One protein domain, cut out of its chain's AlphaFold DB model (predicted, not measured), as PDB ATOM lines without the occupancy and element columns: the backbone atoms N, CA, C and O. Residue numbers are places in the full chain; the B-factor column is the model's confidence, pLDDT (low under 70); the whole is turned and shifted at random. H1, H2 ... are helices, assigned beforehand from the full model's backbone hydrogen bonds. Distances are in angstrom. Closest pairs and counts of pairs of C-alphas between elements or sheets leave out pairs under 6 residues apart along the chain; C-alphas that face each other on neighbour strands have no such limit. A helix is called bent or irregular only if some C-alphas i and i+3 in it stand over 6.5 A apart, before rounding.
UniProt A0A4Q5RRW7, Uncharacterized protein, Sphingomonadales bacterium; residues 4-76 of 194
ATOM      1  N   ALA A   4      37.214  46.922 -33.682       92.62
ATOM      2  CA  ALA A   4      36.329  46.107 -34.510       92.62
ATOM      3  C   ALA A   4      34.946  45.945 -33.864       92.62
ATOM      4  O   ALA A   4      33.931  46.079 -34.542       92.62
ATOM      5  N   GLU A   5      34.897  45.717 -32.555       92.94
ATOM      6  CA  GLU A   5      33.667  45.584 -31.771       92.94
ATOM      7  C   GLU A   5      32.884  46.902 -31.754       92.94
ATOM      8  O   GLU A   5      31.681  46.918 -32.008       92.94
ATOM      9  N   ILE A   6      33.578  48.033 -31.581       91.50
ATOM     10  CA  ILE A   6      32.982  49.375 -31.685       91.50
ATOM     11  C   ILE A   6      32.399  49.608 -33.085       91.50
ATOM     12  O   ILE A   6      31.306  50.162 -33.220       91.50
ATOM     13  N   ALA A   7      33.105  49.200 -34.143       94.00
ATOM     14  CA  ALA A   7      32.602  49.326 -35.509       94.00
ATOM     15  C   ALA A   7      31.345  48.467 -35.740       94.00
ATOM     16  O   ALA A   7      30.402  48.933 -36.381       94.00
ATOM     17  N   GLN A   8      31.302  47.253 -35.185       92.69
ATOM     18  CA  GLN A   8      30.132  46.373 -35.254       92.69
ATOM     19  C   GLN A   8      28.932  46.946 -34.500       92.69
ATOM     20  O   GLN A   8      27.835  46.978 -35.058       92.69
ATOM     21  N   LEU A   9      29.142  47.474 -33.291       92.06
ATOM     22  CA  LEU A   9      28.099  48.161 -32.532       92.06
ATOM     23  C   LEU A   9      27.522  49.334 -33.333       92.06
ATOM     24  O   LEU A   9      26.316  49.401 -33.546       92.06
ATOM     25  N   ARG A  10      28.373  50.209 -33.881       93.44
ATOM     26  CA  ARG A  10      27.917  51.337 -34.715       93.44
ATOM     27  C   ARG A  10      27.129  50.878 -35.942       93.44
ATOM     28  O   ARG A  10      26.126  51.493 -36.298       93.44
ATOM     29  N   ALA A  11      27.567  49.802 -36.594       94.12
ATOM     30  CA  ALA A  11      26.873  49.241 -37.749       94.12
ATOM     31  C   ALA A  11      25.502  48.652 -37.377       94.12
ATOM     32  O   ALA A  11      24.558  48.767 -38.163       94.12
ATOM     33  N   PHE A  12      25.387  48.038 -36.197       93.06
ATOM     34  CA  PHE A  12      24.120  47.569 -35.646       93.06
ATOM     35  C   PHE A  12      23.178  48.743 -35.356       93.06
ATOM     36  O   PHE A  12      22.050  48.766 -35.848       93.06
ATOM     37  N   GLU A  13      23.659  49.761 -34.643       92.00
ATOM     38  CA  GLU A  13      22.889  50.955 -34.281       92.00
ATOM     39  C   GLU A  13      22.365  51.712 -35.507       92.00
ATOM     40  O   GLU A  13      21.217  52.148 -35.521       92.00
ATOM     41  N   ALA A  14      23.170  51.813 -36.569       93.06
ATOM     42  CA  ALA A  14      22.771  52.453 -37.822       93.06
ATOM     43  C   ALA A  14      21.615  51.732 -38.543       93.06
ATOM     44  O   ALA A  14      20.926  52.342 -39.360       93.06
ATOM     45  N   LYS A  15      21.405  50.441 -38.259       92.12
ATOM     46  CA  LYS A  15      20.339  49.608 -38.839       92.12
ATOM     47  C   LYS A  15      19.195  49.339 -37.862       92.12
ATOM     48  O   LYS A  15      18.244  48.645 -38.223       92.12
ATOM     49  N   ALA A  16      19.288  49.841 -36.631       88.81
ATOM     50  CA  ALA A  16      18.311  49.569 -35.594       88.81
ATOM     51  C   ALA A  16      16.925  50.089 -36.000       88.81
ATOM     52  O   ALA A  16      16.769  51.198 -36.517       88.81
ATOM     53  N   THR A  17      15.893  49.288 -35.733       88.62
ATOM     54  CA  THR A  17      14.507  49.744 -35.873       88.62
ATOM     55  C   THR A  17      14.252  50.904 -34.908       88.62
ATOM     56  O   THR A  17      14.930  51.039 -33.889       88.62
ATOM     57  N   ARG A  18      13.244  51.744 -35.178       87.19
ATOM     58  CA  ARG A  18      12.887  52.849 -34.269       87.19
ATOM     59  C   ARG A  18      12.661  52.386 -32.813       87.19
ATOM     60  O   ARG A  18      13.195  53.053 -31.926       87.19
ATOM     61  N   PRO A  19      11.959  51.262 -32.546       85.38
ATOM     62  CA  PRO A  19      11.918  50.670 -31.214       85.38
ATOM     63  C   PRO A  19      13.301  50.400 -30.621       85.38
ATOM     64  O   PRO A  19      13.623  50.956 -29.572       85.38
ATOM     65  N   ALA A  20      14.137  49.620 -31.307       87.44
ATOM     66  CA  ALA A  20      15.466  49.260 -30.821       87.44
ATOM     67  C   ALA A  20      16.338  50.501 -30.567       87.44
ATOM     68  O   ALA A  20      16.988  50.599 -29.533       87.44
ATOM     69  N   ALA A  21      16.276  51.502 -31.447       88.56
ATOM     70  CA  ALA A  21      17.000  52.760 -31.294       88.56
ATOM     71  C   ALA A  21      16.591  53.559 -30.043       88.56
ATOM     72  O   ALA A  21      17.421  54.273 -29.483       88.56
ATOM     73  N   SER A  22      15.330  53.466 -29.595       87.50
ATOM     74  CA  SER A  22      14.893  54.119 -28.351       87.50
ATOM     75  C   SER A  22      15.482  53.449 -27.108       87.50
ATOM     76  O   SER A  22      15.996  54.147 -26.240       87.50
ATOM     77  N   HIS A  23      15.503  52.113 -27.067       89.75
ATOM     78  CA  HIS A  23      16.114  51.349 -25.973       89.75
ATOM     79  C   HIS A  23      17.635  51.539 -25.924       89.75
ATOM     80  O   HIS A  23      18.186  51.821 -24.865       89.75
ATOM     81  N   LEU A  24      18.307  51.479 -27.081       90.94
ATOM     82  CA  LEU A  24      19.755  51.709 -27.187       90.94
ATOM     83  C   LEU A  24      20.161  53.101 -26.689       90.94
ATOM     84  O   LEU A  24      21.228  53.262 -26.108       90.94
ATOM     85  N   ARG A  25      19.313  54.112 -26.903       90.50
ATOM     86  CA  ARG A  25      19.556  55.462 -26.391       90.50
ATOM     87  C   ARG A  25      19.510  55.504 -24.865       90.50
ATOM     88  O   ARG A  25      20.466  55.997 -24.281       90.50
ATOM     89  N   SER A  26      18.466  54.950 -24.244       90.81
ATOM     90  CA  SER A  26      18.366  54.880 -22.778       90.81
ATOM     91  C   SER A  26      19.571  54.164 -22.163       90.81
ATOM     92  O   SER A  26      20.126  54.643 -21.182       90.81
ATOM     93  N   ALA A  27      20.025  53.070 -22.782       91.50
ATOM     94  CA  ALA A  27      21.205  52.337 -22.325       91.50
ATOM     95  C   ALA A  27      22.493  53.183 -22.385       91.50
ATOM     96  O   ALA A  27      23.319  53.112 -21.477       91.50
ATOM     97  N   ARG A  28      22.673  54.014 -23.424       92.38
ATOM     98  CA  ARG A  28      23.818  54.941 -23.497       92.38
ATOM     99  C   ARG A  28      23.736  56.048 -22.455       92.38
ATOM    100  O   ARG A  28      24.745  56.336 -21.827       92.38
ATOM    101  N   GLU A  29      22.559  56.645 -22.276       93.69
ATOM    102  CA  GLU A  29      22.332  57.673 -21.251       93.69
ATOM    103  C   GLU A  29      22.659  57.136 -19.850       93.69
ATOM    104  O   GLU A  29      23.291  57.830 -19.058       93.69
ATOM    105  N   ASP A  30      22.276  55.889 -19.564       94.50
ATOM    106  CA  ASP A  30      22.585  55.223 -18.297       94.50
ATOM    107  C   ASP A  30      24.085  55.007 -18.121       94.50
ATOM    108  O   ASP A  30      24.635  55.380 -17.089       94.50
ATOM    109  N   LEU A  31      24.757  54.471 -19.144       92.06
ATOM    110  CA  LEU A  31      26.203  54.259 -19.118       92.06
ATOM    111  C   LEU A  31      26.972  55.573 -18.904       92.06
ATOM    112  O   LEU A  31      27.930  55.614 -18.133       92.06
ATOM    113  N   GLU A  32      26.574  56.641 -19.596       93.44
ATOM    114  CA  GLU A  32      27.184  57.966 -19.457       93.44
ATOM    115  C   GLU A  32      26.981  58.519 -18.048       93.44
ATOM    116  O   GLU A  32      27.953  58.914 -17.406       93.44
ATOM    117  N   TYR A  33      25.747  58.483 -17.540       92.94
ATOM    118  CA  TYR A  33      25.440  58.964 -16.198       92.94
ATOM    119  C   TYR A  33      26.214  58.191 -15.126       92.94
ATOM    120  O   TYR A  33      26.855  58.800 -14.274       92.94
ATOM    121  N   GLU A  34      26.199  56.859 -15.181       91.44
ATOM    122  CA  GLU A  34      26.891  56.004 -14.215       91.44
ATOM    123  C   GLU A  34      28.408  56.205 -14.228       91.44
ATOM    124  O   GLU A  34      29.044  56.193 -13.170       91.44
ATOM    125  N   ARG A  35      29.002  56.438 -15.406       90.69
ATOM    126  CA  ARG A  35      30.418  56.810 -15.512       90.69
ATOM    127  C   ARG A  35      30.678  58.136 -14.806       90.69
ATOM    128  O   ARG A  35      31.648  58.254 -14.062       90.69
ATOM    129  N   ASP A  36      29.822  59.122 -15.049       92.12
ATOM    130  CA  ASP A  36      29.994  60.479 -14.540       92.12
ATOM    131  C   ASP A  36      29.786  60.549 -13.012       92.12
ATOM    132  O   ASP A  36      30.445  61.347 -12.344       92.12
ATOM    133  N   VAL A  37      28.936  59.684 -12.440       90.50
ATOM    134  CA  VAL A  37      28.755  59.556 -10.979       90.50
ATOM    135  C   VAL A  37      29.653  58.498 -10.324       90.50
ATOM    136  O   VAL A  37      29.576  58.304  -9.111       90.50
ATOM    137  N   GLY A  38      30.514  57.831 -11.097       88.25
ATOM    138  CA  GLY A  38      31.499  56.873 -10.589       88.25
ATOM    139  C   GLY A  38      30.911  55.567 -10.051       88.25
ATOM    140  O   GLY A  38      31.509  54.957  -9.169       88.25
ATOM    141  N   THR A  39      29.746  55.135 -10.544       84.25
ATOM    142  CA  THR A  39      29.121  53.861 -10.134       84.25
ATOM    143  C   THR A  39      29.530  52.679 -11.004       84.25
ATOM    144  O   THR A  39      29.311  51.538 -10.608       84.25
ATOM    145  N   ILE A  40      30.149  52.930 -12.160       80.62
ATOM    146  CA  ILE A  40      30.746  51.893 -13.007       80.62
ATOM    147  C   ILE A  40      32.262  52.031 -13.064       80.62
ATOM    148  O   ILE A  40      32.813  53.127 -13.157       80.62
ATOM    149  N   GLY A  41      32.934  50.887 -13.048       69.81
ATOM    150  CA  GLY A  41      34.381  50.784 -13.143       69.81
ATOM    151  C   GLY A  41      34.839  49.355 -12.887       69.81
ATOM    152  O   GLY A  41      34.181  48.596 -12.173       69.81
ATOM    153  N   CYS A  42      35.967  48.981 -13.481       69.06
ATOM    154  CA  CYS A  42      36.653  47.741 -13.146       69.06
ATOM    155  C   CYS A  42      37.483  47.995 -11.886       69.06
ATOM    156  O   CYS A  42      38.367  48.849 -11.878       69.06
ATOM    157  N   TRP A  43      37.168  47.287 -10.803       63.91
ATOM    158  CA  TRP A  43      37.758  47.538  -9.486       63.91
ATOM    159  C   TRP A  43      39.194  46.994  -9.341       63.91
ATOM    160  O   TRP A  43      39.831  47.275  -8.331       63.91
ATOM    161  N   ALA A  44      39.712  46.240 -10.321       63.31
ATOM    162  CA  ALA A  44      40.989  45.526 -10.204       63.31
ATOM    163  C   ALA A  44      41.661  45.204 -11.562       63.31
ATOM    164  O   ALA A  44      41.932  44.047 -11.847       63.31
ATOM    165  N   ASP A  45      41.917  46.201 -12.417       69.06
ATOM    166  CA  ASP A  45      42.628  46.012 -13.707       69.06
ATOM    167  C   ASP A  45      44.137  46.331 -13.633       69.06
ATOM    168  O   ASP A  45      44.787  46.603 -14.644       69.06
ATOM    169  N   ASP A  46      44.713  46.351 -12.434       82.69
ATOM    170  CA  ASP A  46      46.141  46.595 -12.215       82.69
ATOM    171  C   ASP A  46      47.026  45.391 -12.595       82.69
ATOM    172  O   ASP A  46      48.196  45.579 -12.939       82.69
ATOM    173  N   ASP A  47      46.468  44.176 -12.617       87.62
ATOM    174  CA  ASP A  47      47.117  42.976 -13.153       87.62
ATOM    175  C   ASP A  47      46.950  42.870 -14.690       87.62
ATOM    176  O   ASP A  47      45.827  42.768 -15.194       87.62
ATOM    177  N   PRO A  48      48.046  42.827 -15.477       88.38
ATOM    178  CA  PRO A  48      47.960  42.773 -16.938       88.38
ATOM    179  C   PRO A  48      47.280  41.520 -17.510       88.38
ATOM    180  O   PRO A  48      46.684  41.594 -18.588       88.38
ATOM    181  N   ALA A  49      47.382  40.367 -16.845       87.88
ATOM    182  CA  ALA A  49      46.744  39.135 -17.304       87.88
ATOM    183  C   ALA A  49      45.231  39.188 -17.057       87.88
ATOM    184  O   ALA A  49      44.445  38.801 -17.925       87.88
ATOM    185  N   PHE A  50      44.821  39.733 -15.915       85.19
ATOM    186  CA  PHE A  50      43.421  39.971 -15.596       85.19
ATOM    187  C   PHE A  50      42.800  41.030 -16.517       85.19
ATOM    188  O   PHE A  50      41.751  40.785 -17.116       85.19
ATOM    189  N   ALA A  51      43.503  42.139 -16.767       86.31
ATOM    190  CA  ALA A  51      43.082  43.152 -17.736       86.31
ATOM    191  C   ALA A  51      42.934  42.567 -19.156       86.31
ATOM    192  O   ALA A  51      41.969  42.859 -19.868       86.31
ATOM    193  N   ALA A  52      43.853  41.689 -19.578       88.19
ATOM    194  CA  ALA A  52      43.730  40.983 -20.852       88.19
ATOM    195  C   ALA A  52      42.482  40.084 -20.892       88.19
ATOM    196  O   ALA A  52      41.781  40.065 -21.909       88.19
ATOM    197  N   LYS A  53      42.170  39.394 -19.787       88.12
ATOM    198  CA  LYS A  53      40.968  38.561 -19.678       88.12
ATOM    199  C   LYS A  53      39.684  39.386 -19.742       88.12
ATOM    200  O   LYS A  53      38.757  39.003 -20.451       88.12
ATOM    201  N   HIS A  54      39.638  40.543 -19.086       86.94
ATOM    202  CA  HIS A  54      38.506  41.464 -19.189       86.94
ATOM    203  C   HIS A  54      38.277  41.963 -20.613       86.94
ATOM    204  O   HIS A  54      37.135  42.035 -21.063       86.94
ATOM    205  N   ILE A  55      39.345  42.256 -21.361       89.19
ATOM    206  CA  ILE A  55      39.200  42.642 -22.768       89.19
ATOM    207  C   ILE A  55      38.643  41.483 -23.602       89.19
ATOM    208  O   ILE A  55      37.794  41.718 -24.460       89.19
ATOM    209  N   GLU A  56      39.092  40.248 -23.367       90.31
ATOM    210  CA  GLU A  56      38.537  39.062 -24.031       90.31
ATOM    211  C   GLU A  56      37.040  38.902 -23.731       90.31
ATOM    212  O   GLU A  56      36.239  38.844 -24.663       90.31
ATOM    213  N   MET A  57      36.650  38.954 -22.453       86.69
ATOM    214  CA  MET A  57      35.246  38.887 -22.033       86.69
ATOM    215  C   MET A  57      34.409  40.004 -22.661       86.69
ATOM    216  O   MET A  57      33.320  39.755 -23.167       86.69
ATOM    217  N   ALA A  58      34.924  41.237 -22.693       88.56
ATOM    218  CA  ALA A  58      34.232  42.359 -23.317       88.56
ATOM    219  C   ALA A  58      33.989  42.121 -24.816       88.56
ATOM    220  O   ALA A  58      32.917  42.452 -25.323       88.56
ATOM    221  N   ARG A  59      34.949  41.523 -25.535       90.88
ATOM    222  CA  ARG A  59      34.762  41.166 -26.950       90.88
ATOM    223  C   ARG A  59      33.679  40.112 -27.126       90.88
ATOM    224  O   ARG A  59      32.796  40.288 -27.963       90.88
ATOM    225  N   GLU A  60      33.743  39.036 -26.350       90.56
ATOM    226  CA  GLU A  60      32.773  37.940 -26.411       90.56
ATOM    227  C   GLU A  60      31.354  38.416 -26.083       90.56
ATOM    228  O   GLU A  60      30.413  38.087 -26.814       90.56
ATOM    229  N   ASN A  61      31.217  39.252 -25.050       88.62
ATOM    230  CA  ASN A  61      29.946  39.847 -24.651       88.62
ATOM    231  C   ASN A  61      29.384  40.727 -25.767       88.62
ATOM    232  O   ASN A  61      28.265  40.490 -26.200       88.62
ATOM    233  N   VAL A  62      30.170  41.653 -26.340       89.25
ATOM    234  CA  VAL A  62      29.677  42.511 -27.438       89.25
ATOM    235  C   VAL A  62      29.156  41.677 -28.610       89.25
ATOM    236  O   VAL A  62      28.084  41.961 -29.140       89.25
ATOM    237  N   LEU A  63      29.879  40.637 -29.026       89.62
ATOM    238  CA  LEU A  63      29.449  39.802 -30.150       89.62
ATOM    239  C   LEU A  63      28.174  39.009 -29.832       89.62
ATOM    240  O   LEU A  63      27.270  38.922 -30.668       89.62
ATOM    241  N   THR A  64      28.099  38.441 -28.629       91.38
ATOM    242  CA  THR A  64      26.946  37.662 -28.163       91.38
ATOM    243  C   THR A  64      25.713  38.548 -28.010       91.38
ATOM    244  O   THR A  64      24.648  38.226 -28.543       91.38
ATOM    245  N   ASP A  65      25.878  39.706 -27.381       90.81
ATOM    246  CA  ASP A  65      24.804  40.650 -27.098       90.81
ATOM    247  C   ASP A  65      24.272  41.285 -28.379       90.81
ATOM    248  O   ASP A  65      23.062  41.371 -28.557       90.81
ATOM    249  N   LEU A  66      25.129  41.659 -29.338       92.06
ATOM    250  CA  LEU A  66      24.667  42.187 -30.629       92.06
ATOM    251  C   LEU A  66      23.820  41.171 -31.403       92.06
ATOM    252  O   LEU A  66      22.816  41.536 -32.025       92.06
ATOM    253  N   LYS A  67      24.197  39.888 -31.360       91.62
ATOM    254  CA  LYS A  67      23.407  38.811 -31.968       91.62
ATOM    255  C   LYS A  67      22.040  38.695 -31.297       91.62
ATOM    256  O   LYS A  67      21.024  38.594 -31.990       91.62
ATOM    257  N   GLU A  68      22.009  38.732 -29.971       91.81
ATOM    258  CA  GLU A  68      20.776  38.621 -29.198       91.81
ATOM    259  C   GLU A  68      19.869  39.850 -29.368       91.81
ATOM    260  O   GLU A  68      18.673  39.710 -29.621       91.81
ATOM    261  N   LEU A  69      20.433  41.059 -29.365       89.31
ATOM    262  CA  LEU A  69      19.717  42.299 -29.670       89.31
ATOM    263  C   LEU A  69      19.113  42.268 -31.078       89.31
ATOM    264  O   LEU A  69      17.980  42.711 -31.274       89.31
ATOM    265  N   GLY A  70      19.823  41.703 -32.058       89.56
ATOM    266  CA  GLY A  70      19.288  41.477 -33.401       89.56
ATOM    267  C   GLY A  70      18.086  40.528 -33.419       89.56
ATOM    268  O   GLY A  70      17.131  40.763 -34.159       89.56
ATOM    269  N   ARG A  71      18.099  39.490 -32.572       92.81
ATOM    270  CA  ARG A  71      16.992  38.535 -32.412       92.81
ATOM    271  C   ARG A  71      15.782  39.162 -31.714       92.81
ATOM    272  O   ARG A  71      14.650  38.899 -32.111       92.81
ATOM    273  N   LEU A  72      16.015  39.970 -30.681       88.25
ATOM    274  CA  LEU A  72      14.968  40.620 -29.887       88.25
ATOM    275  C   LEU A  72      14.346  41.820 -30.608       88.25
ATOM    276  O   LEU A  72      13.149  42.058 -30.468       88.25
ATOM    277  N   GLY A  73      15.135  42.545 -31.406       86.56
ATOM    278  CA  GLY A  73      14.757  43.795 -32.071       86.56
ATOM    279  C   GLY A  73      13.378  43.802 -32.748       86.56
ATOM    280  O   GLY A  73      12.623  44.750 -32.522       86.56
ATOM    281  N   PRO A  74      13.001  42.778 -33.541       86.62
ATOM    282  CA  PRO A  74      11.679  42.699 -34.171       86.62
ATOM    283  C   PRO A  74      10.502  42.615 -33.189       86.62
ATOM    284  O   PRO A  74       9.397  43.018 -33.537       86.62
ATOM    285  N   GLY A  75      10.724  42.090 -31.981       86.00
ATOM    286  CA  GLY A  75       9.717  41.982 -30.923       86.00
ATOM    287  C   GLY A  75       9.666  43.189 -29.985       86.00
ATOM    288  O   GLY A  75       8.809  43.235 -29.105       86.00
ATOM    289  N   LEU A  76      10.564  44.166 -30.145       86.00
ATOM    290  CA  LEU A  76      10.587  45.345 -29.287       86.00
ATOM    291  C   LEU A  76       9.467  46.317 -29.657       86.00
ATOM    292  O   LEU A  76       9.299  46.721 -30.809       86.00
TER     293      LEU A  76
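AT A GLANCE: This is residues 4 to 76 of the 194 residues of an uncharacterized protein of Sphingomonadales bacterium (UniProt A0A4Q5RRW7). Two long helices, H2 and H3, splay as a narrow V that meets near Ala 20 and Gly 73, and a long loop bridges its wide end, making a loose, open frame. The short helix H1 lies side by side with part of H3, and residues 33 to 38, of which 33 to 36 belong to H2, stick out. The printed part has 73 residues, with three named helices in the order H1, H2, H3 and no named strand, and its class is all helix. It is loose, with a radius of gyration of the C-alphas of 14.4 A, and elongated, with spans of 41 by 26 by 19 A.

IN THESE COORDINATES: H1, residues 4 to 15, begins at C-alpha 4 (36.329, 46.107, -34.510) and is 16.9 A long from first to last C-alpha. H2, residues 18 to 36, is 27.2 A long. H3, residues 48 to 75, is 40.7 A long and ends at C-alpha 75 (9.717, 41.982, -30.923). H3 has a kink of 28 degrees near residue 68 and is only just irregular: C-alphas 71 and 74 are 7.0 A apart.

HOW THE PARTS SIT: H1 touches H3 with residues 59 to 66 of H3 alone, at a shallow tilt of 16 degrees, the same way; their closest C-alphas, of Glu 5 and Arg 59, are 6.6 A apart. H2 is close to H1 but not clearly touching, at a steep tilt of 43 degrees, opposite ways; the closest C-alphas, of Glu 13 and Ala 21, are 6.8 A apart. H2 and H3 are close but not clearly touching, at a shallow tilt of 28 degrees, opposite ways; the closest C-alphas, of Ala 20 and Gly 73, are 5.7 A apart. In H2 every O i to N i+4 pair is within hydrogen-bond range; in H1 7 of 8 are, and in H3 22 of 24.

THE WHOLE: The two C-alphas farthest apart, of Asp 47 and Gly 75, are 41.4 A apart. The printed part has no cut. The link from H1 to H2 is tight, and that from H2 to H3, 11 residues, is long. The mean pLDDT of the printed part is 88.2, and residues 41 to 45 are under 70.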